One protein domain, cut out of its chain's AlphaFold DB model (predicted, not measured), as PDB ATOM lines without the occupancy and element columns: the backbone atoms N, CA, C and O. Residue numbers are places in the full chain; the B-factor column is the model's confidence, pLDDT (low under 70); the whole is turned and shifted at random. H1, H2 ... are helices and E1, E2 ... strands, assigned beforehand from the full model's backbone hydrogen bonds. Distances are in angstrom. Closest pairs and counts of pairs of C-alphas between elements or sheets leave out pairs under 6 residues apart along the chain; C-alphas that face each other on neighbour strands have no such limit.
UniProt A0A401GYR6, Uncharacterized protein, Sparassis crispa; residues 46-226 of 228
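AT A GLANCE: This is residues 46 to 226 of the 228 residues of an uncharacterized protein of Sparassis crispa (UniProt A0A401GYR6). Two small three-stranded sheets, E1 E4 E5 and E8 E7 E9, stand partly face to face as a loose sandwich with crossed strands. H6 packs on the second sheet and H2 packs on H6, with H3 crossing H2; E3 runs on into E4 and joins the first sheet to the ribbon E2 E3, while residues 190 to 196 stick out. The printed part has 181 residues, with named elements in the order E1 E2 H1 H2 H3 E3 E4 H4 E5 E6 E7 H5 E8 H6 E9, six helices and nine strands; each sheet is antiparallel. The class is mixed, with under half of the residues, 78, in named elements. The whole is compact, with a radius of gyration of the C-alphas of 17.4 A and spans of 55 by 48 by 37 A.

HOW THE PARTS SIT: E1, residues 50 to 53, is antiparallel to E4, residues 118 to 122, with N 50 and O 122 2.8 A apart. E5, residues 133 to 136, is E4's other antiparallel neighbour, with N 121 and O 133 at 2.8 A. E2, residues 59 to 63, is antiparallel to E3, residues 112 to 115, with N 115 and O 59 at 2.8 A. E3 runs on into E4 at 35 degrees. H2, residues 78 to 90, is the hub, touching three helices. With residues 78 to 79 alone it touches H1, residues 64 to 68; the closest C-alphas are those of Ala 68 and Phe 78, 6.7 A. It touches H3, residues 96 to 105, at a steep tilt of 67 degrees, opposite ways; the closest C-alphas, of Ala 83 and Ala 103, are 4.7 A apart. It touches H6, residues 204 to 207, where the C-alphas of Ala 81 and Leu 204 come closest, 5.9 A. E7, residues 156 to 160, has antiparallel neighbours E8, residues 177 to 181, with N 159 and O 178 at 2.7 A, and E9, residues 223 to 225, with N 158 and O 224 at 2.8 A. H6 is on this sheet at a height of 8.4 A, only just over E8, on which 3 of its 4 C-alphas fall. E8, H6 and E9 form a split strand-helix-strand unit, two strands running the same way with E7 between them, and a right-handed crossover. The sheets E1 E4 E5 and E8 E7 E9 form a sandwich, two sheets face to face, 11.1 A between the centres of their facing parts and planes 43 degrees apart. E6, residues 148 to 150, pairs with no named strand. H4, residues 124 to 127, and H5, residues 166 to 169, touch no helix. Every O i to N i+4 pair is within hydrogen-bond range in H1 and H2, and 5 of 6 in H3; H4, H5 and H6 are too short for such a pair.

IN THESE COORDINATES: E1 begins at C-alpha 50, (49.648, 312.468, 57.122). H2 is 18.3 A long from C-alpha 78, (41.570, 297.725, 37.683), and H3 14.7 A. E4 measures 13.1 A, E7 12.9 A and E8 13.2 A. E9 ends at C-alpha 225, (55.817, 310.150, 46.700).

THE WHOLE: The C-alphas of Asp 145 and Glu 167 are farthest apart, 56.3 A. The printed part has no cut. The links E5 to E6, E8 to H6 and H6 to E9 are long, with 11, 22 and 15 residues. The mean pLDDT of the printed part is 70.0; residues 46 to 48, 161 to 177 and 189 to 226 are under 70.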
ATOM      1  N   ALA A  46      61.641 313.107  57.183       50.41
ATOM      2  CA  ALA A  46      61.518 312.140  58.276       50.41
ATOM      3  C   ALA A  46      60.391 312.473  59.262       50.41
ATOM      4  O   ALA A  46      60.006 311.600  60.042       50.41
ATOM      5  N   CYS A  47      59.784 313.660  59.179       59.38
ATOM      6  CA  CYS A  47      58.511 313.911  59.841       59.38
ATOM      7  C   CYS A  47      57.414 313.062  59.182       59.38
ATOM      8  O   CYS A  47      57.228 313.088  57.962       59.38
ATOM      9  N   ALA A  48      56.676 312.290  59.984       64.56
ATOM     10  CA  ALA A  48      55.599 311.451  59.476       64.56
ATOM     11  C   ALA A  48      54.556 312.330  58.764       64.56
ATOM     12  O   ALA A  48      53.940 313.210  59.361       64.56
ATOM     13  N   LEU A  49      54.389 312.122  57.458       71.75
ATOM     14  CA  LEU A  49      53.410 312.854  56.665       71.75
ATOM     15  C   LEU A  49      52.045 312.179  56.783       71.75
ATOM     16  O   LEU A  49      51.899 310.988  56.499       71.75
ATOM     17  N   HIS A  50      51.020 312.954  57.125       76.56
ATOM     18  CA  HIS A  50      49.648 312.468  57.122       76.56
ATOM     19  C   HIS A  50      49.043 312.607  55.727       76.56
ATOM     20  O   HIS A  50      49.114 313.657  55.083       76.56
ATOM     21  N   GLN A  51      48.410 311.535  55.261       80.69
ATOM     22  CA  GLN A  51      47.682 311.542  54.002       80.69
ATOM     23  C   GLN A  51      46.306 312.186  54.197       80.69
ATOM     24  O   GLN A  51      45.486 311.700  54.972       80.69
ATOM     25  N   LYS A  52      46.008 313.232  53.425       80.25
ATOM     26  CA  LYS A  52      44.690 313.869  53.381       80.25
ATOM     27  C   LYS A  52      44.067 313.773  51.991       80.25
ATOM     28  O   LYS A  52      44.657 314.172  50.984       80.25
ATOM     29  N   MET A  53      42.832 313.283  51.956       77.81
ATOM     30  CA  MET A  53      41.990 313.235  50.761       77.81
ATOM     31  C   MET A  53      40.955 314.359  50.771       77.81
ATOM     32  O   MET A  53      40.581 314.876  51.825       77.81
ATOM     33  N   THR A  54      40.477 314.749  49.588       78.62
ATOM     34  CA  THR A  54      39.316 315.638  49.485       78.62
ATOM     35  C   THR A  54      38.071 314.923  50.001       78.62
ATOM     36  O   THR A  54      37.893 313.733  49.756       78.62
ATOM     37  N   ARG A  55      37.184 315.651  50.692       78.75
ATOM     38  CA  ARG A  55      35.927 315.095  51.226       78.75
ATOM     39  C   ARG A  55      35.043 314.496  50.132       78.75
ATOM     40  O   ARG A  55      34.383 313.488  50.349       78.75
ATOM     41  N   HIS A  56      35.023 315.135  48.967       80.81
ATOM     42  CA  HIS A  56      34.223 314.710  47.829       80.81
ATOM     43  C   HIS A  56      35.118 314.180  46.707       80.81
ATOM     44  O   HIS A  56      36.234 314.692  46.523       80.81
ATOM     45  N   PRO A  57      34.646 313.168  45.959       85.19
ATOM     46  CA  PRO A  57      35.352 312.688  44.785       85.19
ATOM     47  C   PRO A  57      35.391 313.779  43.720       85.19
ATOM     48  O   PRO A  57      34.445 314.550  43.559       85.19
ATOM     49  N   THR A  58      36.489 313.827  42.973       87.19
ATOM     50  CA  THR A  58      36.638 314.760  41.852       87.19
ATOM     51  C   THR A  58      35.695 314.391  40.705       87.19
ATOM     52  O   THR A  58      35.171 315.274  40.035       87.19
ATOM     53  N   ARG A  59      35.434 313.092  40.503       88.69
ATOM     54  CA  ARG A  59      34.346 312.592  39.649       88.69
ATOM     55  C   ARG A  59      33.478 311.621  40.434       88.69
ATOM     56  O   ARG A  59      33.986 310.655  40.991       88.69
ATOM     57  N   LYS A  60      32.168 311.875  40.476       86.19
ATOM     58  CA  LYS A  60      31.216 311.118  41.308       86.19
ATOM     59  C   LYS A  60      30.982 309.679  40.835       86.19
ATOM     60  O   LYS A  60      30.737 308.821  41.670       86.19
ATOM     61  N   GLY A  61      31.086 309.422  39.536       87.50
ATOM     62  CA  GLY A  61      30.970 308.091  38.950       87.50
ATOM     63  C   GLY A  61      31.737 308.053  37.639       87.50
ATOM     64  O   GLY A  61      31.528 308.902  36.776       87.50
ATOM     65  N   VAL A  62      32.685 307.130  37.538       89.19
ATOM     66  CA  VAL A  62      33.475 306.869  36.335       89.19
ATOM     67  C   VAL A  62      33.309 305.404  35.989       89.19
ATOM     68  O   VAL A  62      33.530 304.555  36.856       89.19
ATOM     69  N   ASP A  63      32.923 305.128  34.749       91.56
ATOM     70  CA  ASP A  63      32.639 303.770  34.302       91.56
ATOM     71  C   ASP A  63      33.896 302.899  34.269       91.56
ATOM     72  O   ASP A  63      34.991 303.366  33.942       91.56
ATOM     73  N   LEU A  64      33.735 301.615  34.589       88.88
ATOM     74  CA  LEU A  64      34.832 300.645  34.645       88.88
ATOM     75  C   LEU A  64      35.569 300.519  33.304       88.88
ATOM     76  O   LEU A  64      36.795 300.406  33.283       88.88
ATOM     77  N   GLU A  65      34.842 300.597  32.191       90.19
ATOM     78  CA  GLU A  65      35.418 300.567  30.841       90.19
ATOM     79  C   GLU A  65      36.273 301.811  30.568       90.19
ATOM     80  O   GLU A  65      37.398 301.718  30.070       90.19
ATOM     81  N   LEU A  66      35.790 302.982  30.989       90.31
ATOM     82  CA  LEU A  66      36.509 304.245  30.844       90.31
ATOM     83  C   LEU A  66      37.784 304.279  31.698       90.31
ATOM     84  O   LEU A  66      38.794 304.863  31.299       90.31
ATOM     85  N   LEU A  67      37.756 303.636  32.868       88.06
ATOM     86  CA  LEU A  67      38.936 303.457  33.714       88.06
ATOM     87  C   LEU A  67      39.991 302.572  33.049       88.06
ATOM     88  O   LEU A  67      41.183 302.883  33.109       88.06
ATOM     89  N   ALA A  68      39.564 301.486  32.407       87.19
ATOM     90  CA  ALA A  68      40.461 300.575  31.709       87.19
ATOM     91  C   ALA A  68      41.049 301.193  30.431       87.19
ATOM     92  O   ALA A  68      42.171 300.851  30.052       87.19
ATOM     93  N   SER A  69      40.331 302.127  29.798       88.31
ATOM     94  CA  SER A  69      40.740 302.728  28.530       88.31
ATOM     95  C   SER A  69      42.125 303.401  28.600       88.31
ATOM     96  O   SER A  69      42.336 304.299  29.431       88.31
ATOM     97  N   PRO A  70      43.066 303.041  27.698       83.00
ATOM     98  CA  PRO A  70      44.390 303.662  27.611       83.00
ATOM     99  C   PRO A  70      44.359 305.166  27.318       83.00
ATOM    100  O   PRO A  70      45.286 305.875  27.708       83.00
ATOM    101  N   SER A  71      43.310 305.659  26.650       81.69
ATOM    102  CA  SER A  71      43.174 307.080  26.307       81.69
ATOM    103  C   SER A  71      42.834 307.960  27.515       81.69
ATOM    104  O   SER A  71      43.092 309.163  27.478       81.69
ATOM    105  N   HIS A  72      42.307 307.377  28.598       84.81
ATOM    106  CA  HIS A  72      41.885 308.106  29.795       84.81
ATOM    107  C   HIS A  72      42.771 307.803  31.003       84.81
ATOM    108  O   HIS A  72      43.787 308.468  31.211       84.81
ATOM    109  N   TYR A  73      42.377 306.828  31.828       83.94
ATOM    110  CA  TYR A  73      43.094 306.477  33.057       83.94
ATOM    111  C   TYR A  73      44.163 305.405  32.807       83.94
ATOM    112  O   TYR A  73      45.171 305.343  33.516       83.94
ATOM    113  N   GLY A  74      43.968 304.555  31.793       84.38
ATOM    114  CA  GLY A  74      44.854 303.433  31.490       84.38
ATOM    115  C   GLY A  74      45.006 302.467  32.665       84.38
ATOM    116  O   GLY A  74      46.071 301.876  32.840       84.38
ATOM    117  N   ALA A  75      43.980 302.343  33.508       86.88
ATOM    118  CA  ALA A  75      43.937 301.409  34.623       86.88
ATOM    119  C   ALA A  75      43.402 300.052  34.135       86.88
ATOM    120  O   ALA A  75      42.403 299.541  34.634       86.88
ATOM    121  N   THR A  76      44.070 299.474  33.134       86.12
ATOM    122  CA  THR A  76      43.659 298.240  32.435       86.12
ATOM    123  C   THR A  76      43.424 297.067  33.384       86.12
ATOM    124  O   THR A  76      42.503 296.279  33.199       86.12
ATOM    125  N   PHE A  77      44.222 296.976  34.447       85.19
ATOM    126  CA  PHE A  77      44.128 295.909  35.439       85.19
ATOM    127  C   PHE A  77      43.184 296.222  36.604       85.19
ATOM    128  O   PHE A  77      43.140 295.444  37.550       85.19
ATOM    129  N   PHE A  78      42.424 297.322  36.565       86.50
ATOM    130  CA  PHE A  78      41.570 297.725  37.683       86.50
ATOM    131  C   PHE A  78      40.537 296.656  38.053       86.50
ATOM    132  O   PHE A  78      40.494 296.200  39.194       86.50
ATOM    133  N   VAL A  79      39.740 296.234  37.074       87.69
ATOM    134  CA  VAL A  79      38.668 295.243  37.237       87.69
ATOM    135  C   VAL A  79      39.204 293.896  37.752       87.69
ATOM    136  O   VAL A  79      38.738 293.449  38.804       87.69
ATOM    137  N   PRO A  80      40.210 293.259  37.114       87.81
ATOM    138  CA  PRO A  80      40.724 291.980  37.604       87.81
ATOM    139  C   PRO A  80      41.433 292.106  38.959       87.81
ATOM    140  O   PRO A  80      41.346 291.206  39.788       87.81
ATOM    141  N   ALA A  81      42.103 293.226  39.241       85.88
ATOM    142  CA  ALA A  81      42.722 293.448  40.547       85.88
ATOM    143  C   ALA A  81      41.687 293.654  41.663       85.88
ATOM    144  O   ALA A  81      41.882 293.160  42.773       85.88
ATOM    145  N   LEU A  82      40.572 294.331  41.377       85.75
ATOM    146  CA  LEU A  82      39.468 294.458  42.321       85.75
ATOM    147  C   LEU A  82      38.819 293.095  42.602       85.75
ATOM    148  O   LEU A  82      38.535 292.787  43.757       85.75
ATOM    149  N   ALA A  83      38.639 292.261  41.576       87.00
ATOM    150  CA  ALA A  83      38.104 290.912  41.740       87.00
ATOM    151  C   ALA A  83      39.017 290.050  42.627       87.00
ATOM    152  O   ALA A  83      38.546 289.457  43.596       87.00
ATOM    153  N   ARG A  84      40.334 290.061  42.374       88.00
ATOM    154  CA  ARG A  84      41.334 289.386  43.224       88.00
ATOM    155  C   ARG A  84      41.282 289.864  44.665       88.00
ATOM    156  O   ARG A  84      41.315 289.047  45.578       88.00
ATOM    157  N   PHE A  85      41.173 291.176  44.867       83.81
ATOM    158  CA  PHE A  85      41.063 291.745  46.203       83.81
ATOM    159  C   PHE A  85      39.825 291.220  46.933       83.81
ATOM    160  O   PHE A  85      39.944 290.779  48.070       83.81
ATOM    161  N   ILE A  86      38.658 291.216  46.287       85.81
ATOM    162  CA  ILE A  86      37.425 290.695  46.892       85.81
ATOM    163  C   ILE A  86      37.550 289.192  47.177       85.81
ATOM    164  O   ILE A  86      37.194 288.753  48.268       85.81
ATOM    165  N   ALA A  87      38.093 288.410  46.239       86.50
ATOM    166  CA  ALA A  87      38.311 286.975  46.417       86.50
ATOM    167  C   ALA A  87      39.222 286.680  47.621       86.50
ATOM    168  O   ALA A  87      38.879 285.865  48.477       86.50
ATOM    169  N   GLN A  88      40.347 287.394  47.723       84.69
ATOM    170  CA  GLN A  88      41.299 287.263  48.823       84.69
ATOM    171  C   GLN A  88      40.737 287.786  50.152       84.69
ATOM    172  O   GLN A  88      41.032 287.223  51.204       84.69
ATOM    173  N   TYR A  89      39.942 288.856  50.122       84.00
ATOM    174  CA  TYR A  89      39.317 289.432  51.312       84.00
ATOM    175  C   TYR A  89      38.276 288.485  51.910       84.00
ATOM    176  O   TYR A  89      38.256 288.281  53.121       84.00
ATOM    177  N   ASN A  90      37.448 287.873  51.061       82.69
ATOM    178  CA  ASN A  90      36.433 286.920  51.499       82.69
ATOM    179  C   ASN A  90      37.051 285.598  51.964       82.69
ATOM    180  O   ASN A  90      36.557 284.996  52.912       82.69
ATOM    181  N   ASN A  91      38.134 285.152  51.319       85.06
ATOM    182  CA  ASN A  91      38.765 283.868  51.608       85.06
ATOM    183  C   ASN A  91      40.285 284.024  51.771       85.06
ATOM    184  O   ASN A  91      41.057 283.703  50.860       85.06
ATOM    185  N   PRO A  92      40.757 284.490  52.941       85.44
ATOM    186  CA  PRO A  92      42.166 284.812  53.136       85.44
ATOM    187  C   PRO A  92      43.075 283.582  53.088       85.44
ATOM    188  O   PRO A  92      44.270 283.736  52.855       85.44
ATOM    189  N   THR A  93      42.551 282.375  53.317       88.56
ATOM    190  CA  THR A  93      43.323 281.125  53.385       88.56
ATOM    191  C   THR A  93      43.658 280.519  52.026       88.56
ATOM    192  O   THR A  93      44.573 279.698  51.972       88.56
ATOM    193  N   LEU A  94      42.978 280.933  50.952       84.81
ATOM    194  CA  LEU A  94      43.132 280.347  49.620       84.81
ATOM    195  C   LEU A  94      44.539 280.526  49.045       84.81
ATOM    196  O   LEU A  94      45.258 281.488  49.349       84.81
ATOM    197  N   SER A  95      44.916 279.580  48.185       89.56
ATOM    198  CA  SER A  95      46.118 279.675  47.363       89.56
ATOM    199  C   SER A  95      45.940 280.719  46.256       89.56
ATOM    200  O   SER A  95      44.829 281.122  45.918       89.56
ATOM    201  N   ILE A  96      47.048 281.153  45.655       81.69
ATOM    202  CA  ILE A  96      47.023 282.155  44.578       81.69
ATOM    203  C   ILE A  96      46.187 281.667  43.389       81.69
ATOM    204  O   ILE A  96      45.386 282.425  42.857       81.69
ATOM    205  N   GLN A  97      46.333 280.398  43.002       89.62
ATOM    206  CA  GLN A  97      45.581 279.821  41.885       89.62
ATOM    207  C   GLN A  97      44.074 279.831  42.167       89.62
ATOM    208  O   GLN A  97      43.293 280.288  41.339       89.62
ATOM    209  N   GLN A  98      43.685 279.448  43.384       90.56
ATOM    210  CA  GLN A  98      42.288 279.473  43.818       90.56
ATOM    211  C   GLN A  98      41.720 280.899  43.865       90.56
ATOM    212  O   GLN A  98      40.551 281.111  43.546       90.56
ATOM    213  N   ILE A  99      42.536 281.894  44.235       88.38
ATOM    214  CA  ILE A  99      42.139 283.309  44.201       88.38
ATOM    215  C   ILE A  99      41.862 283.760  42.763       88.38
ATOM    216  O   ILE A  99      40.875 284.458  42.550       88.38
ATOM    217  N   GLU A 100      42.684 283.369  41.785       89.56
ATOM    218  CA  GLU A 100      42.456 283.707  40.372       89.56
ATOM    219  C   GLU A 100      41.169 283.067  39.828       89.56
ATOM    220  O   GLU A 100      40.375 283.747  39.178       89.56
ATOM    221  N   GLU A 101      40.920 281.795  40.146       92.81
ATOM    222  CA  GLU A 101      39.688 281.085  39.764       92.81
ATOM    223  C   GLU A 101      38.441 281.744  40.375       92.81
ATOM    224  O   GLU A 101      37.441 281.995  39.694       92.81
ATOM    225  N   CYS A 102      38.519 282.104  41.658       89.69
ATOM    226  CA  CYS A 102      37.455 282.833  42.340       89.69
ATOM    227  C   CYS A 102      37.252 284.224  41.722       89.69
ATOM    228  O   CYS A 102      36.117 284.624  41.462       89.69
ATOM    229  N   ALA A 103      38.335 284.954  41.448       88.50
ATOM    230  CA  ALA A 103      38.292 286.287  40.857       88.50
ATOM    231  C   ALA A 103      37.640 286.291  39.468       88.50
ATOM    232  O   ALA A 103      36.880 287.210  39.167       88.50
ATOM    233  N   ALA A 104      37.872 285.259  38.652       90.69
ATOM    234  CA  ALA A 104      37.253 285.119  37.332       90.69
ATOM    235  C   ALA A 104      35.719 284.988  37.393       90.69
ATOM    236  O   ALA A 104      35.026 285.347  36.441       90.69
ATOM    237  N   THR A 105      35.184 284.509  38.517       91.56
ATOM    238  CA  THR A 105      33.744 284.276  38.704       91.56
ATOM    239  C   THR A 105      33.014 285.497  39.283       91.56
ATOM    240  O   THR A 105      31.790 285.608  39.182       91.56
ATOM    241  N   ILE A 106      33.740 286.451  39.874       87.38
ATOM    242  CA  ILE A 106      33.151 287.623  40.533       87.38
ATOM    243  C   ILE A 106      32.551 288.579  39.498       87.38
ATOM    244  O   ILE A 106      33.245 289.115  38.635       87.38
ATOM    245  N   ARG A 107      31.251 288.863  39.641       88.19
ATOM    246  CA  ARG A 107      30.562 289.928  38.900       88.19
ATOM    247  C   ARG A 107      30.265 291.105  39.818       88.19
ATOM    248  O   ARG A 107      29.747 290.930  40.920       88.19
ATOM    249  N   PHE A 108      30.592 292.308  39.359       84.56
ATOM    250  CA  PHE A 108      30.336 293.529  40.117       84.56
ATOM    251  C   PHE A 108      28.888 293.988  39.909       84.56
ATOM    252  O   PHE A 108      28.446 294.069  38.766       84.56
ATOM    253  N   PRO A 109      28.155 294.348  40.978       85.56
ATOM    254  CA  PRO A 109      26.801 294.891  40.866       85.56
ATOM    255  C   PRO A 109      26.780 296.382  40.473       85.56
ATOM    256  O   PRO A 109      25.734 297.023  40.527       85.56
ATOM    257  N   PHE A 110      27.933 296.965  40.141       85.88
ATOM    258  CA  PHE A 110      28.081 298.360  39.745       85.88
ATOM    259  C   PHE A 110      28.994 298.465  38.527       85.88
ATOM    260  O   PHE A 110      29.945 297.699  38.374       85.88
ATOM    261  N   HIS A 111      28.725 299.471  37.701       88.31
ATOM    262  CA  HIS A 111      29.496 299.755  36.491       88.31
ATOM    263  C   HIS A 111      30.334 301.025  36.604       88.31
ATOM    264  O   HIS A 111      31.123 301.297  35.708       88.31
ATOM    265  N   SER A 112      30.211 301.773  37.705       88.31
ATOM    266  CA  SER A 112      30.945 303.014  37.922       88.31
ATOM    267  C   SER A 112      31.414 303.169  39.366       88.31
ATOM    268  O   SER A 112      30.805 302.644  40.302       88.31
ATOM    269  N   VAL A 113      32.524 303.888  39.551       87.94
ATOM    270  CA  VAL A 113      33.094 304.185  40.873       87.94
ATOM    271  C   VAL A 113      33.432 305.672  41.018       87.94
ATOM    272  O   VAL A 113      33.822 306.314  40.039       87.94
ATOM    273  N   PRO A 114      33.308 306.254  42.223       88.31
ATOM    274  CA  PRO A 114      33.782 307.604  42.492       88.31
ATOM    275  C   PRO A 114      35.313 307.653  42.467       88.31
ATOM    276  O   PRO A 114      35.980 306.810  43.068       88.31
ATOM    277  N   VAL A 115      35.863 308.678  41.812       88.12
ATOM    278  CA  VAL A 115      37.301 308.839  41.564       88.12
ATOM    279  C   VAL A 115      37.839 310.133  42.161       88.12
ATOM    280  O   VAL A 115      37.230 311.203  42.065       88.12
ATOM    281  N   PHE A 116      39.029 310.035  42.743       87.44
ATOM    282  CA  PHE A 116      39.791 311.136  43.314       87.44
ATOM    283  C   PHE A 116      41.094 311.302  42.538       87.44
ATOM    284  O   PHE A 116      41.829 310.340  42.331       87.44
ATOM    285  N   HIS A 117      41.436 312.528  42.159       88.06
ATOM    286  CA  HIS A 117      42.649 312.750  41.368       88.06
ATOM    287  C   HIS A 117      43.831 313.290  42.181       88.06
ATOM    288  O   HIS A 117      44.971 313.232  41.722       88.06
ATOM    289  N   LYS A 118      43.613 313.765  43.415       86.12
ATOM    290  CA  LYS A 118      44.661 314.377  44.250       86.12
ATOM    291  C   LYS A 118      44.693 313.775  45.654       86.12
ATOM    292  O   LYS A 118      43.657 313.634  46.289       86.12
ATOM    293  N   ILE A 119      45.894 313.425  46.109       85.00
ATOM    294  CA  ILE A 119      46.221 313.144  47.514       85.00
ATOM    295  C   ILE A 119      47.110 314.289  47.971       85.00
ATOM    296  O   ILE A 119      48.015 314.657  47.227       85.00
ATOM    297  N   LYS A 120      46.869 314.831  49.160       85.25
ATOM    298  CA  LYS A 120      47.757 315.806  49.793       85.25
ATOM    299  C   LYS A 120      48.464 315.162  50.978       85.25
ATOM    300  O   LYS A 120      47.868 314.343  51.671       85.25
ATOM    301  N   PHE A 121      49.699 315.572  51.206       82.31
ATOM    302  CA  PHE A 121      50.481 315.250  52.381       82.31
ATOM    303  C   PHE A 121      50.729 316.527  53.160       82.31
ATOM    304  O   PHE A 121      51.098 317.556  52.592       82.31
ATOM    305  N   TRP A 122      50.481 316.449  54.455       81.06
ATOM    306  CA  TRP A 122      50.678 317.545  55.391       81.06
ATOM    307  C   TRP A 122      51.261 316.994  56.692       81.06
ATOM    308  O   TRP A 122      51.150 315.797  56.974       81.06
ATOM    309  N   ASN A 123      51.890 317.855  57.472       79.38
ATOM    310  CA  ASN A 123      52.283 317.545  58.835       79.38
ATOM    311  C   ASN A 123      51.846 318.729  59.695       79.38
ATOM    312  O   ASN A 123      52.420 319.809  59.587       79.38
ATOM    313  N   GLU A 124      50.792 318.525  60.487       77.81
ATOM    314  CA  GLU A 124      50.195 319.597  61.287       77.81
ATOM    315  C   GLU A 124      51.084 320.012  62.461       77.81
ATOM    316  O   GLU A 124      51.114 321.189  62.805       77.81
ATOM    317  N   GLU A 125      51.859 319.075  63.006       74.88
ATOM    318  CA  GLU A 125      52.730 319.300  64.161       74.88
ATOM    319  C   GLU A 125      53.924 320.200  63.823       74.88
ATOM    320  O   GLU A 125      54.303 321.050  64.623       74.88
ATOM    321  N   VAL A 126      54.496 320.045  62.625       74.38
ATOM    322  CA  VAL A 126      55.734 320.730  62.214       74.38
ATOM    323  C   VAL A 126      55.465 321.872  61.236       74.38
ATOM    324  O   VAL A 126      56.087 322.927  61.322       74.38
ATOM    325  N   HIS A 127      54.526 321.687  60.308       71.06
ATOM    326  CA  HIS A 127      54.273 322.614  59.198       71.06
ATOM    327  C   HIS A 127      52.829 323.143  59.169       71.06
ATOM    328  O   HIS A 127      52.413 323.814  58.219       71.06
ATOM    329  N   GLY A 128      52.029 322.846  60.198       77.75
ATOM    330  CA  GLY A 128      50.634 323.261  60.270       77.75
ATOM    331  C   GLY A 128      49.794 322.737  59.097       77.75
ATOM    332  O   GLY A 128      49.893 321.590  58.664       77.75
ATOM    333  N   LYS A 129      48.919 323.591  58.557       76.50
ATOM    334  CA  LYS A 129      47.951 323.203  57.512       76.50
ATOM    335  C   LYS A 129      48.511 323.270  56.087       76.50
ATOM    336  O   LYS A 129      47.744 323.135  55.126       76.50
ATOM    337  N   GLU A 130      49.812 323.490  55.929       81.12
ATOM    338  CA  GLU A 130      50.443 323.576  54.618       81.12
ATOM    339  C   GLU A 130      50.501 322.206  53.923       81.12
ATOM    340  O   GLU A 130      50.644 321.151  54.541       81.12
ATOM    341  N   THR A 131      50.334 322.205  52.597       81.06
ATOM    342  CA  THR A 131      50.499 320.988  51.792       81.06
ATOM    343  C   THR A 131      51.963 320.859  51.391       81.06
ATOM    344  O   THR A 131      52.399 321.560  50.485       81.06
ATOM    345  N   LEU A 132      52.683 319.940  52.031       80.81
ATOM    346  CA  LEU A 132      54.108 319.698  51.787       80.81
ATOM    347  C   LEU A 132      54.349 318.943  50.483       80.81
ATOM    348  O   LEU A 132      55.286 319.232  49.744       80.81
ATOM    349  N   ASP A 133      53.480 317.981  50.181       81.88
ATOM    350  CA  ASP A 133      53.548 317.230  48.935       81.88
ATOM    351  C   ASP A 133      52.154 316.792  48.479       81.88
ATOM    352  O   ASP A 133      51.176 316.797  49.232       81.88
ATOM    353  N   SER A 134      52.028 316.413  47.214       84.94
ATOM    354  CA  SER A 134      50.800 315.844  46.690       84.94
ATOM    355  C   SER A 134      51.048 314.867  45.556       84.94
ATOM    356  O   SER A 134      51.846 315.127  44.663       84.94
ATOM    357  N   ILE A 135      50.278 313.780  45.551       83.56
ATOM    358  CA  ILE A 135      50.231 312.827  44.440       83.56
ATOM    359  C   ILE A 135      49.045 313.175  43.547       83.56
ATOM    360  O   ILE A 135      47.904 313.280  44.012       83.56
ATOM    361  N   HIS A 136      49.293 313.228  42.249       86.00
ATOM    362  CA  HIS A 136      48.342 313.464  41.177       86.00
ATOM    363  C   HIS A 136      48.106 312.187  40.367       86.00
ATOM    364  O   HIS A 136      49.021 311.410  40.102       86.00
ATOM    365  N   ALA A 137      46.848 311.968  40.004       86.00
ATOM    366  CA  ALA A 137      46.417 310.888  39.131       86.00
ATOM    367  C   ALA A 137      45.278 311.397  38.241       86.00
ATOM    368  O   ALA A 137      44.148 310.938  38.363       86.00
ATOM    369  N   HIS A 138      45.541 312.437  37.445       85.25
ATOM    370  CA  HIS A 138      44.524 312.995  36.548       85.25
ATOM    371  C   HIS A 138      44.573 312.281  35.189       85.25
ATOM    372  O   HIS A 138      45.668 312.057  34.667       85.25
ATOM    373  N   PRO A 139      43.417 311.940  34.595       84.69
ATOM    374  CA  PRO A 139      43.381 311.451  33.226       84.69
ATOM    375  C   PRO A 139      43.771 312.572  32.256       84.69
ATOM    376  O   PRO A 139      43.775 313.757  32.603       84.69
ATOM    377  N   ARG A 140      44.074 312.188  31.019       83.69
ATOM    378  CA  ARG A 140      44.325 313.134  29.931       83.69
ATOM    379  C   ARG A 140      43.074 313.982  29.668       83.69
ATOM    380  O   ARG A 140      41.959 313.457  29.691       83.69
ATOM    381  N   ILE A 141      43.269 315.277  29.428       80.38
ATOM    382  CA  ILE A 141      42.200 316.194  29.015       80.38
ATOM    383  C   ILE A 141      42.379 316.470  27.527       80.38
ATOM    384  O   ILE A 141      43.482 316.815  27.099       80.38
ATOM    385  N   PHE A 142      41.298 316.294  26.777       80.94
ATOM    386  CA  PHE A 142      41.232 316.534  25.341       80.94
ATOM    387  C   PHE A 142      40.405 317.792  25.062       80.94
ATOM    388  O   PHE A 142      39.492 318.100  25.834       80.94
ATOM    389  N   ASP A 143      40.734 318.500  23.987       83.38
ATOM    390  CA  ASP A 143      39.925 319.595  23.455       83.38
ATOM    391  C   ASP A 143      38.745 319.043  22.642       83.38
ATOM    392  O   ASP A 143      38.668 317.844  22.362       83.38
ATOM    393  N   LYS A 144      37.836 319.926  22.224       82.25
ATOM    394  CA  LYS A 144      36.740 319.621  21.298       82.25
ATOM    395  C   LYS A 144      37.243 319.034  19.978       82.25
ATOM    396  O   LYS A 144      36.570 318.175  19.419       82.25
ATOM    397  N   ASP A 145      38.436 319.440  19.551       82.38
ATOM    398  CA  ASP A 145      39.089 318.969  18.325       82.38
ATOM    399  C   ASP A 145      39.814 317.619  18.505       82.38
ATOM    400  O   ASP A 145      40.382 317.074  17.563       82.38
ATOM    401  N   GLY A 146      39.781 317.037  19.712       75.69
ATOM    402  CA  GLY A 146      40.418 315.754  20.028       75.69
ATOM    403  C   GLY A 146      41.903 315.856  20.387       75.69
ATOM    404  O   GLY A 146      42.514 314.853  20.764       75.69
ATOM    405  N   ASP A 147      42.472 317.059  20.343       81.19
ATOM    406  CA  ASP A 147      43.859 317.316  20.714       81.19
ATOM    407  C   ASP A 147      44.082 317.301  22.227       81.19
ATOM    408  O   ASP A 147      43.204 317.597  23.037       81.19
ATOM    409  N   VAL A 148      45.293 316.931  22.640       80.31
ATOM    410  CA  VAL A 148      45.643 316.793  24.058       80.31
ATOM    411  C   VAL A 148      45.966 318.153  24.669       80.31
ATOM    412  O   VAL A 148      47.079 318.652  24.522       80.31
ATOM    413  N   VAL A 149      45.029 318.701  25.443       79.56
ATOM    414  CA  VAL A 149      45.205 319.975  26.165       79.56
ATOM    415  C   VAL A 149      46.094 319.794  27.389       79.56
ATOM    416  O   VAL A 149      46.980 320.602  27.659       79.56
ATOM    417  N   VAL A 150      45.874 318.716  28.152       76.81
ATOM    418  CA  VAL A 150      46.664 318.417  29.354       76.81
ATOM    419  C   VAL A 150      47.125 316.963  29.316       76.81
ATOM    420  O   VAL A 150      46.283 316.054  29.306       76.81
ATOM    421  N   PRO A 151      48.447 316.699  29.321       75.75
ATOM    422  CA  PRO A 151      48.957 315.337  29.391       75.75
ATOM    423  C   PRO A 151      48.606 314.728  30.749       75.75
ATOM    424  O   PRO A 151      48.672 315.418  31.760       75.75
ATOM    425  N   ALA A 152      48.279 313.432  30.786       77.25
ATOM    426  CA  ALA A 152      47.916 312.738  32.022       77.25
ATOM    427  C   ALA A 152      49.095 312.721  33.024       77.25
ATOM    428  O   ALA A 152      50.076 311.999  32.797       77.25
ATOM    429  N   PRO A 153      49.040 313.488  34.131       77.81
ATOM    430  CA  PRO A 153      50.063 313.464  35.155       77.81
ATOM    431  C   PRO A 153      49.726 312.352  36.151       77.81
ATOM    432  O   PRO A 153      48.917 312.529  37.068       77.81
ATOM    433  N   PHE A 154      50.350 311.194  35.941       81.50
ATOM    434  CA  PHE A 154      50.330 310.079  36.883       81.50
ATOM    435  C   PHE A 154      51.639 310.041  37.662       81.50
ATOM    436  O   PHE A 154      52.693 309.697  37.110       81.50
ATOM    437  N   ASP A 155      51.557 310.390  38.941       82.06
ATOM    438  CA  ASP A 155      52.704 310.396  39.838       82.06
ATOM    439  C   ASP A 155      53.137 308.979  40.227       82.06
ATOM    440  O   ASP A 155      52.342 308.039  40.313       82.06
ATOM    441  N   THR A 156      54.432 308.844  40.495       80.62
ATOM    442  CA  THR A 156      55.041 307.625  41.022       80.62
ATOM    443  C   THR A 156      55.174 307.733  42.539       80.62
ATOM    444  O   THR A 156      55.588 308.766  43.067       80.62
ATOM    445  N   ALA A 157      54.840 306.664  43.250       79.69
ATOM    446  CA  ALA A 157      54.935 306.592  44.701       79.69
ATOM    447  C   ALA A 157      55.609 305.295  45.151       79.69
ATOM    448  O   ALA A 157      55.566 304.280  44.453       79.69
ATOM    449  N   LEU A 158      56.203 305.340  46.342       75.56
ATOM    450  CA  LEU A 158      56.561 304.152  47.099       75.56
ATOM    451  C   LEU A 158      55.313 303.643  47.804       75.56
ATOM    452  O   LEU A 158      54.734 304.313  48.662       75.56
ATOM    453  N   ILE A 159      54.919 302.440  47.425       75.81
ATOM    454  CA  ILE A 159      53.839 301.687  48.026       75.81
ATOM    455  C   ILE A 159      54.460 300.622  48.918       75.81
ATOM    456  O   ILE A 159      55.188 299.746  48.458       75.81
ATOM    457  N   GLN A 160      54.171 300.690  50.209       72.56
ATOM    458  CA  GLN A 160      54.396 299.564  51.104       72.56
ATOM    459  C   GLN A 160      53.548 298.379  50.603       72.56
ATOM    460  O   GLN A 160      52.395 298.591  50.291       72.56
ATOM    461  N   VAL A 161      54.068 297.158  50.482       66.44
ATOM    462  CA  VAL A 161      53.319 295.969  50.000       66.44
ATOM    463  C   VAL A 161      53.034 294.974  51.125       66.44
ATOM    464  O   VAL A 161      52.119 294.164  51.027       66.44
ATOM    465  N   ARG A 162      53.772 295.068  52.233       57.50
ATOM    466  CA  ARG A 162      53.529 294.296  53.455       57.50
ATOM    467  C   ARG A 162      53.331 295.244  54.624       57.50
ATOM    468  O   ARG A 162      54.106 296.189  54.751       57.50
ATOM    469  N   ALA A 163      52.350 294.989  55.487       51.94
ATOM    470  CA  ALA A 163      52.325 295.627  56.800       51.94
ATOM    471  C   ALA A 163      53.689 295.380  57.460       51.94
ATOM    472  O   ALA A 163      54.102 294.224  57.562       51.94
ATOM    473  N   ALA A 164      54.413 296.446  57.809       47.91
ATOM    474  CA  ALA A 164      55.650 296.297  58.560       47.91
ATOM    475  C   ALA A 164      55.279 295.600  59.870       47.91
ATOM    476  O   ALA A 164      54.445 296.115  60.620       47.91
ATOM    477  N   ARG A 165      55.837 294.417  60.134       49.50
ATOM    478  CA  ARG A 165      55.793 293.908  61.503       49.50
ATOM    479  C   ARG A 165      56.621 294.853  62.368       49.50
ATOM    480  O   ARG A 165      57.519 295.524  61.865       49.50
ATOM    481  N   LEU A 166      56.322 294.926  63.662       46.59
ATOM    482  CA  LEU A 166      57.053 295.790  64.600       46.59
ATOM    483  C   LEU A 166      58.581 295.537  64.540       46.59
ATOM    484  O   LEU A 166      59.382 296.446  64.706       46.59
ATOM    485  N   GLU A 167      58.952 294.305  64.201       47.88
ATOM    486  CA  GLU A 167      60.298 293.776  63.954       47.88
ATOM    487  C   GLU A 167      60.936 294.231  62.613       47.88
ATOM    488  O   GLU A 167      62.156 294.362  62.528       47.88
ATOM    489  N   ASP A 168      60.151 294.596  61.590       47.62
ATOM    490  CA  ASP A 168      60.647 295.121  60.298       47.62
ATOM    491  C   ASP A 168      61.058 296.607  60.358       47.62
ATOM    492  O   ASP A 168      61.703 297.122  59.435       47.62
ATOM    493  N   LEU A 169      60.686 297.316  61.432       49.12
ATOM    494  CA  LEU A 169      61.038 298.724  61.646       49.12
ATOM    495  C   LEU A 169      62.543 298.923  61.868       49.12
ATOM    496  O   LEU A 169      63.050 300.011  61.594       49.12
ATOM    497  N   VAL A 170      63.255 297.881  62.313       43.50
ATOM    498  CA  VAL A 170      64.648 297.991  62.771       43.50
ATOM    499  C   VAL A 170      65.679 297.713  61.666       43.50
ATOM    500  O   VAL A 170      66.792 298.209  61.771       43.50
ATOM    501  N   GLY A 171      65.341 297.026  60.560       45.09
ATOM    502  CA  GLY A 171      66.397 296.569  59.633       45.09
ATOM    503  C   GLY A 171      66.097 296.440  58.136       45.09
ATOM    504  O   GLY A 171      67.038 296.307  57.358       45.09
ATOM    505  N   SER A 172      64.844 296.483  57.659       50.22
ATOM    506  CA  SER A 172      64.574 296.165  56.235       50.22
ATOM    507  C   SER A 172      63.424 296.953  55.592       50.22
ATOM    508  O   SER A 172      62.678 296.463  54.741       50.22
ATOM    509  N   THR A 173      63.319 298.245  55.908       57.97
ATOM    510  CA  THR A 173      62.189 299.107  55.508       57.97
ATOM    511  C   THR A 173      61.980 299.258  53.990       57.97
ATOM    512  O   THR A 173      60.897 299.662  53.566       57.97
ATOM    513  N   LEU A 174      62.982 298.959  53.153       61.22
ATOM    514  CA  LEU A 174      62.885 299.065  51.689       61.22
ATOM    515  C   LEU A 174      62.414 297.775  51.004       61.22
ATOM    516  O   LEU A 174      61.756 297.851  49.969       61.22
ATOM    517  N   GLN A 175      62.692 296.595  51.569       63.12
ATOM    518  CA  GLN A 175      62.334 295.317  50.933       63.12
ATOM    519  C   GLN A 175      60.820 295.090  50.890       63.12
ATOM    520  O   GLN A 175      60.308 294.410  49.997       63.12
ATOM    521  N   ALA A 176      60.098 295.705  51.824       65.00
ATOM    522  CA  ALA A 176      58.647 295.677  51.893       65.00
ATOM    523  C   ALA A 176      57.973 296.809  51.092       65.00
ATOM    524  O   ALA A 176      56.746 296.856  51.047       65.00
ATOM    525  N   LYS A 177      58.738 297.690  50.430       69.88
ATOM    526  CA  LYS A 177      58.228 298.774  49.573       69.88
ATOM    527  C   LYS A 177      58.409 298.436  48.092       69.88
ATOM    528  O   LYS A 177      59.327 297.718  47.696       69.88
ATOM    529  N   ARG A 178      57.517 298.943  47.249       72.62
ATOM    530  CA  ARG A 178      57.567 298.851  45.788       72.62
ATOM    531  C   ARG A 178      57.296 300.216  45.188       72.62
ATOM    532  O   ARG A 178      56.523 300.996  45.727       72.62
ATOM    533  N   VAL A 179      57.941 300.502  44.070       78.06
ATOM    534  CA  VAL A 179      57.670 301.709  43.291       78.06
ATOM    535  C   VAL A 179      56.495 301.408  42.369       78.06
ATOM    536  O   VAL A 179      56.521 300.405  41.665       78.06
ATOM    537  N   GLY A 180      55.479 302.265  42.361       78.75
ATOM    538  CA  GLY A 180      54.324 302.116  41.480       78.75
ATOM    539  C   GLY A 180      53.806 303.459  40.987       78.75
ATOM    540  O   GLY A 180      53.903 304.478  41.671       78.75
ATOM    541  N   GLN A 181      53.263 303.472  39.772       84.25
ATOM    542  CA  GLN A 181      52.599 304.646  39.214       84.25
ATOM    543  C   GLN A 181      51.121 304.647  39.607       84.25
ATOM    544  O   GLN A 181      50.390 303.698  39.323       84.25
ATOM    545  N   ILE A 182      50.662 305.730  40.229       84.94
ATOM    546  CA  ILE A 182      49.281 305.850  40.692       84.94
ATOM    547  C   ILE A 182      48.420 306.381  39.550       84.94
ATOM    548  O   ILE A 182      48.493 307.553  39.185       84.94
ATOM    549  N   ARG A 183      47.582 305.499  39.001       85.38
ATOM    550  CA  ARG A 183      46.653 305.820  37.904       85.38
ATOM    551  C   ARG A 183      45.246 306.151  38.365       85.38
ATOM    552  O   ARG A 183      44.549 306.928  37.724       85.38
ATOM    553  N   LEU A 184      44.836 305.560  39.479       86.12
ATOM    554  CA  LEU A 184      43.471 305.643  39.964       86.12
ATOM    555  C   LEU A 184      43.445 305.663  41.485       86.12
ATOM    556  O   LEU A 184      44.202 304.953  42.144       86.12
ATOM    557  N   LYS A 185      42.532 306.463  42.034       87.38
ATOM    558  CA  LYS A 185      42.169 306.462  43.451       87.38
ATOM    559  C   LYS A 185      40.654 306.495  43.497       87.38
ATOM    560  O   LYS A 185      40.047 307.367  42.877       87.38
ATOM    561  N   PHE A 186      40.045 305.549  44.187       86.75
ATOM    562  CA  PHE A 186      38.605 305.334  44.130       86.75
ATOM    563  C   PHE A 186      38.082 304.954  45.506       86.75
ATOM    564  O   PHE A 186      38.849 304.490  46.338       86.75
ATOM    565  N   CYS A 187      36.788 305.133  45.743       80.06
ATOM    566  CA  CYS A 187      36.126 304.629  46.942       80.06
ATOM    567  C   CYS A 187      35.029 303.655  46.529       80.06
ATOM    568  O   CYS A 187      34.266 303.941  45.610       80.06
ATOM    569  N   LEU A 188      34.907 302.525  47.217       75.56
ATOM    570  CA  LEU A 188      33.726 301.678  47.082       75.56
ATOM    571  C   LEU A 188      32.679 302.228  48.043       75.56
ATOM    572  O   LEU A 188      32.876 302.225  49.255       75.56
ATOM    573  N   CYS A 189      31.605 302.795  47.502       54.16
ATOM    574  CA  CYS A 189      30.541 303.350  48.326       54.16
ATOM    575  C   CYS A 189      29.798 302.191  49.005       54.16
ATOM    576  O   CYS A 189      29.071 301.456  48.339       54.16
ATOM    577  N   ARG A 190      29.943 302.036  50.325       43.44
ATOM    578  CA  ARG A 190      28.930 301.341  51.123       43.44
ATOM    579  C   ARG A 190      27.913 302.392  51.551       43.44
ATOM    580  O   ARG A 190      28.262 303.444  52.078       43.44
ATOM    581  N   ARG A 191      26.647 302.134  51.249       37.81
ATOM    582  CA  ARG A 191      25.513 302.964  51.649       37.81
ATOM    583  C   ARG A 191      25.396 302.871  53.176       37.81
ATOM    584  O   ARG A 191      24.837 301.887  53.635       37.81
ATOM    585  N   GLN A 192      25.995 303.818  53.910       32.38
ATOM    586  CA  GLN A 192      25.726 304.287  55.294       32.38
ATOM    587  C   GLN A 192      27.013 304.873  55.924       32.38
ATOM    588  O   GLN A 192      28.110 304.561  55.454       32.38
ATOM    589  N   PRO A 193      26.893 305.798  56.896       42.44
ATOM    590  CA  PRO A 193      27.845 306.885  57.044       42.44
ATOM    591  C   PRO A 193      28.759 306.713  58.268       42.44
ATOM    592  O   PRO A 193      28.317 306.262  59.317       42.44
ATOM    593  N   TRP A 194      29.997 307.189  58.112       42.09
ATOM    594  CA  TRP A 194      31.021 307.331  59.157       42.09
ATOM    595  C   TRP A 194      31.661 305.997  59.608       42.09
ATOM    596  O   TRP A 194      31.020 304.958  59.662       42.09
ATOM    597  N   ASP A 195      32.978 306.034  59.819       28.19
ATOM    598  CA  ASP A 195      33.856 304.946  60.306       28.19
ATOM    599  C   ASP A 195      34.416 303.900  59.327       28.19
ATOM    600  O   ASP A 195      34.908 302.853  59.734       28.19
ATOM    601  N   PHE A 196      34.530 304.239  58.040       31.20
ATOM    602  CA  PHE A 196      35.516 303.590  57.156       31.20
ATOM    603  C   PHE A 196      36.365 304.630  56.420       31.20
ATOM    604  O   PHE A 196      36.437 304.682  55.192       31.20
ATOM    605  N   PHE A 197      37.040 305.486  57.191       35.03
ATOM    606  CA  PHE A 197      38.151 306.296  56.693       35.03
ATOM    607  C   PHE A 197      39.403 305.432  56.547       35.03
ATOM    608  O   PHE A 197      40.328 305.498  57.340       35.03
ATOM    609  N   LEU A 198      39.415 304.610  55.506       33.12
ATOM    610  CA  LEU A 198      40.613 304.158  54.808       33.12
ATOM    611  C   LEU A 198      40.111 303.510  53.529       33.12
ATOM    612  O   LEU A 198      39.878 302.307  53.437       33.12
ATOM    613  N   ILE A 199      39.909 304.369  52.530       35.22
ATOM    614  CA  ILE A 199      39.910 303.939  51.142       35.22
ATOM    615  C   ILE A 199      41.130 303.045  50.978       35.22
ATOM    616  O   ILE A 199      42.271 303.473  51.160       35.22
ATOM    617  N   THR A 200      40.849 301.794  50.659       39.03
ATOM    618  CA  THR A 200      41.782 300.777  50.227       39.03
ATOM    619  C   THR A 200      42.527 301.270  48.984       39.03
ATOM    620  O   THR A 200      42.273 300.857  47.860       39.03
ATOM    621  N   VAL A 201      43.556 302.095  49.193       35.31
ATOM    622  CA  VAL A 201      44.661 302.358  48.248       35.31
ATOM    623  C   VAL A 201      45.556 301.102  48.119       35.31
ATOM    624  O   VAL A 201      46.669 301.131  47.612       35.31
ATOM    625  N   LEU A 202      45.081 299.942  48.578       37.06
ATOM    626  CA  LEU A 202      45.916 299.070  49.390       37.06
ATOM    627  C   LEU A 202      46.242 297.698  48.807       37.06
ATOM    628  O   LEU A 202      47.038 296.983  49.394       37.06
ATOM    629  N   HIS A 203      45.645 297.309  47.685       33.84
ATOM    630  CA  HIS A 203      46.035 296.089  46.955       33.84
ATOM    631  C   HIS A 203      46.034 296.276  45.430       33.84
ATOM    632  O   HIS A 203      46.475 295.403  44.691       33.84
ATOM    633  N   LEU A 204      45.593 297.435  44.933       34.12
ATOM    634  CA  LEU A 204      45.568 297.739  43.498       34.12
ATOM    635  C   LEU A 204      46.896 298.299  42.971       34.12
ATOM    636  O   LEU A 204      47.147 298.277  41.769       34.12
ATOM    637  N   ALA A 205      47.779 298.730  43.869       31.33
ATOM    638  CA  ALA A 205      49.163 299.053  43.541       31.33
ATOM    639  C   ALA A 205      50.033 297.809  43.272       31.33
ATOM    640  O   ALA A 205      51.146 297.944  42.768       31.33
ATOM    641  N   THR A 206      49.534 296.597  43.542       36.97
ATOM    642  CA  THR A 206      50.286 295.346  43.353       36.97
ATOM    643  C   THR A 206      50.301 294.849  41.899       36.97
ATOM    644  O   THR A 206      50.846 293.785  41.631       36.97
ATOM    645  N   LEU A 207      49.729 295.579  40.933       34.09
ATOM    646  CA  LEU A 207      49.593 295.089  39.549       34.09
ATOM    647  C   LEU A 207      49.988 296.097  38.462       34.09
ATOM    648  O   LEU A 207      49.548 295.992  37.321       34.09
ATOM    649  N   LEU A 208      50.852 297.060  38.779       30.73
ATOM    650  CA  LEU A 208      51.456 297.931  37.769       30.73
ATOM    651  C   LEU A 208      52.972 298.009  37.949       30.73
ATOM    652  O   LEU A 208      53.502 299.085  38.177       30.73
ATOM    653  N   THR A 209      53.634 296.851  37.868       27.30
ATOM    654  CA  THR A 209      54.841 296.606  37.053       27.30
ATOM    655  C   THR A 209      55.360 295.188  37.315       27.30
ATOM    656  O   THR A 209      55.874 294.919  38.393       27.30
ATOM    657  N   TRP A 210      55.292 294.349  36.277       25.52
ATOM    658  CA  TRP A 210      56.177 293.208  35.993       25.52
ATOM    659  C   TRP A 210      56.142 291.948  36.892       25.52
ATOM    660  O   TRP A 210      55.908 291.986  38.095       25.52
ATOM    661  N   ASN A 211      56.358 290.809  36.223       26.69
ATOM    662  CA  ASN A 211      56.252 289.424  36.691       26.69
ATOM    663  C   ASN A 211      57.099 289.118  37.937       26.69
ATOM    664  O   ASN A 211      58.305 289.350  37.941       26.69
ATOM    665  N   GLY A 212      56.487 288.492  38.946       26.42
ATOM    666  CA  GLY A 212      57.211 287.894  40.072       26.42
ATOM    667  C   GLY A 212      56.468 288.013  41.398       26.42
ATOM    668  O   GLY A 212      56.878 288.760  42.283       26.42
ATOM    669  N   PHE A 213      55.359 287.286  41.549       26.61
ATOM    670  CA  PHE A 213      54.594 287.254  42.795       26.61
ATOM    671  C   PHE A 213      55.213 286.246  43.781       26.61
ATOM    672  O   PHE A 213      55.285 285.052  43.499       26.61
ATOM    673  N   ARG A 214      55.615 286.713  44.971       28.20
ATOM    674  CA  ARG A 214      55.807 285.881  46.173       28.20
ATOM    675  C   ARG A 214      55.246 286.615  47.393       28.20
ATOM    676  O   ARG A 214      55.869 287.550  47.879       28.20
ATOM    677  N   ASN A 215      54.102 286.118  47.874       29.61
ATOM    678  CA  ASN A 215      53.472 286.312  49.191       29.61
ATOM    679  C   ASN A 215      53.314 287.752  49.729       29.61
ATOM    680  O   ASN A 215      54.297 288.454  49.960       29.61
ATOM    681  N   SER A 216      52.087 288.134  50.098       28.67
ATOM    682  CA  SER A 216      51.719 288.319  51.517       28.67
ATOM    683  C   SER A 216      50.358 288.994  51.696       28.67
ATOM    684  O   SER A 216      49.940 289.834  50.909       28.67
ATOM    685  N   ARG A 217      49.697 288.587  52.783       31.41
ATOM    686  CA  ARG A 217      48.444 289.102  53.342       31.41
ATOM    687  C   ARG A 217      48.730 290.380  54.162       31.41
ATOM    688  O   ARG A 217      49.828 290.511  54.698       31.41
ATOM    689  N   HIS A 218      47.709 291.227  54.324       28.80
ATOM    690  CA  HIS A 218      47.565 292.338  55.293       28.80
ATOM    691  C   HIS A 218      47.762 293.791  54.810       28.80
ATOM    692  O   HIS A 218      48.516 294.097  53.892       28.80
ATOM    693  N   LEU A 219      46.974 294.658  55.463       28.00
ATOM    694  CA  LEU A 219      46.639 296.055  55.165       28.00
ATOM    695  C   LEU A 219      47.838 297.018  55.321       28.00
ATOM    696  O   LEU A 219      48.628 296.887  56.248       28.00
ATOM    697  N   LEU A 220      47.953 298.003  54.424       36.53
ATOM    698  CA  LEU A 220      49.021 299.014  54.362       36.53
ATOM    699  C   LEU A 220      48.622 300.341  55.032       36.53
ATOM    700  O   LEU A 220      47.461 300.733  55.022       36.53
ATOM    701  N   THR A 221      49.595 301.085  55.549       33.31
ATOM    702  CA  THR A 221      49.343 302.347  56.270       33.31
ATOM    703  C   THR A 221      50.166 303.545  55.797       33.31
ATOM    704  O   THR A 221      49.938 304.638  56.302       33.31
ATOM    705  N   GLN A 222      51.068 303.429  54.811       33.78
ATOM    706  CA  GLN A 222      51.831 304.593  54.325       33.78
ATOM    707  C   GLN A 222      52.167 304.532  52.829       33.78
ATOM    708  O   GLN A 222      52.671 303.528  52.321       33.78
ATOM    709  N   THR A 223      51.938 305.653  52.138       39.84
ATOM    710  CA  THR A 223      52.437 305.933  50.784       39.84
ATOM    711  C   THR A 223      53.227 307.233  50.809       39.84
ATOM    712  O   THR A 223      52.699 308.240  51.274       39.84
ATOM    713  N   SER A 224      54.450 307.235  50.282       40.75
ATOM    714  CA  SER A 224      55.263 308.444  50.099       40.75
ATOM    715  C   SER A 224      55.556 308.636  48.613       40.75
ATOM    716  O   SER A 224      55.774 307.663  47.886       40.75
ATOM    717  N   ARG A 225      55.538 309.873  48.115       35.94
ATOM    718  CA  ARG A 225      55.817 310.150  46.700       35.94
ATOM    719  C   ARG A 225      57.291 309.886  46.391       35.94
ATOM    720  O   ARG A 225      58.170 310.253  47.164       35.94
ATOM    721  N   CYS A 226      57.569 309.289  45.234       36.25
ATOM    722  CA  CYS A 226      58.907 309.328  44.650       36.25
ATOM    723  C   CYS A 226      58.990 310.600  43.809       36.25
ATOM    724  O   CYS A 226      58.411 310.669  42.724       36.25
TER     725      CYS A 226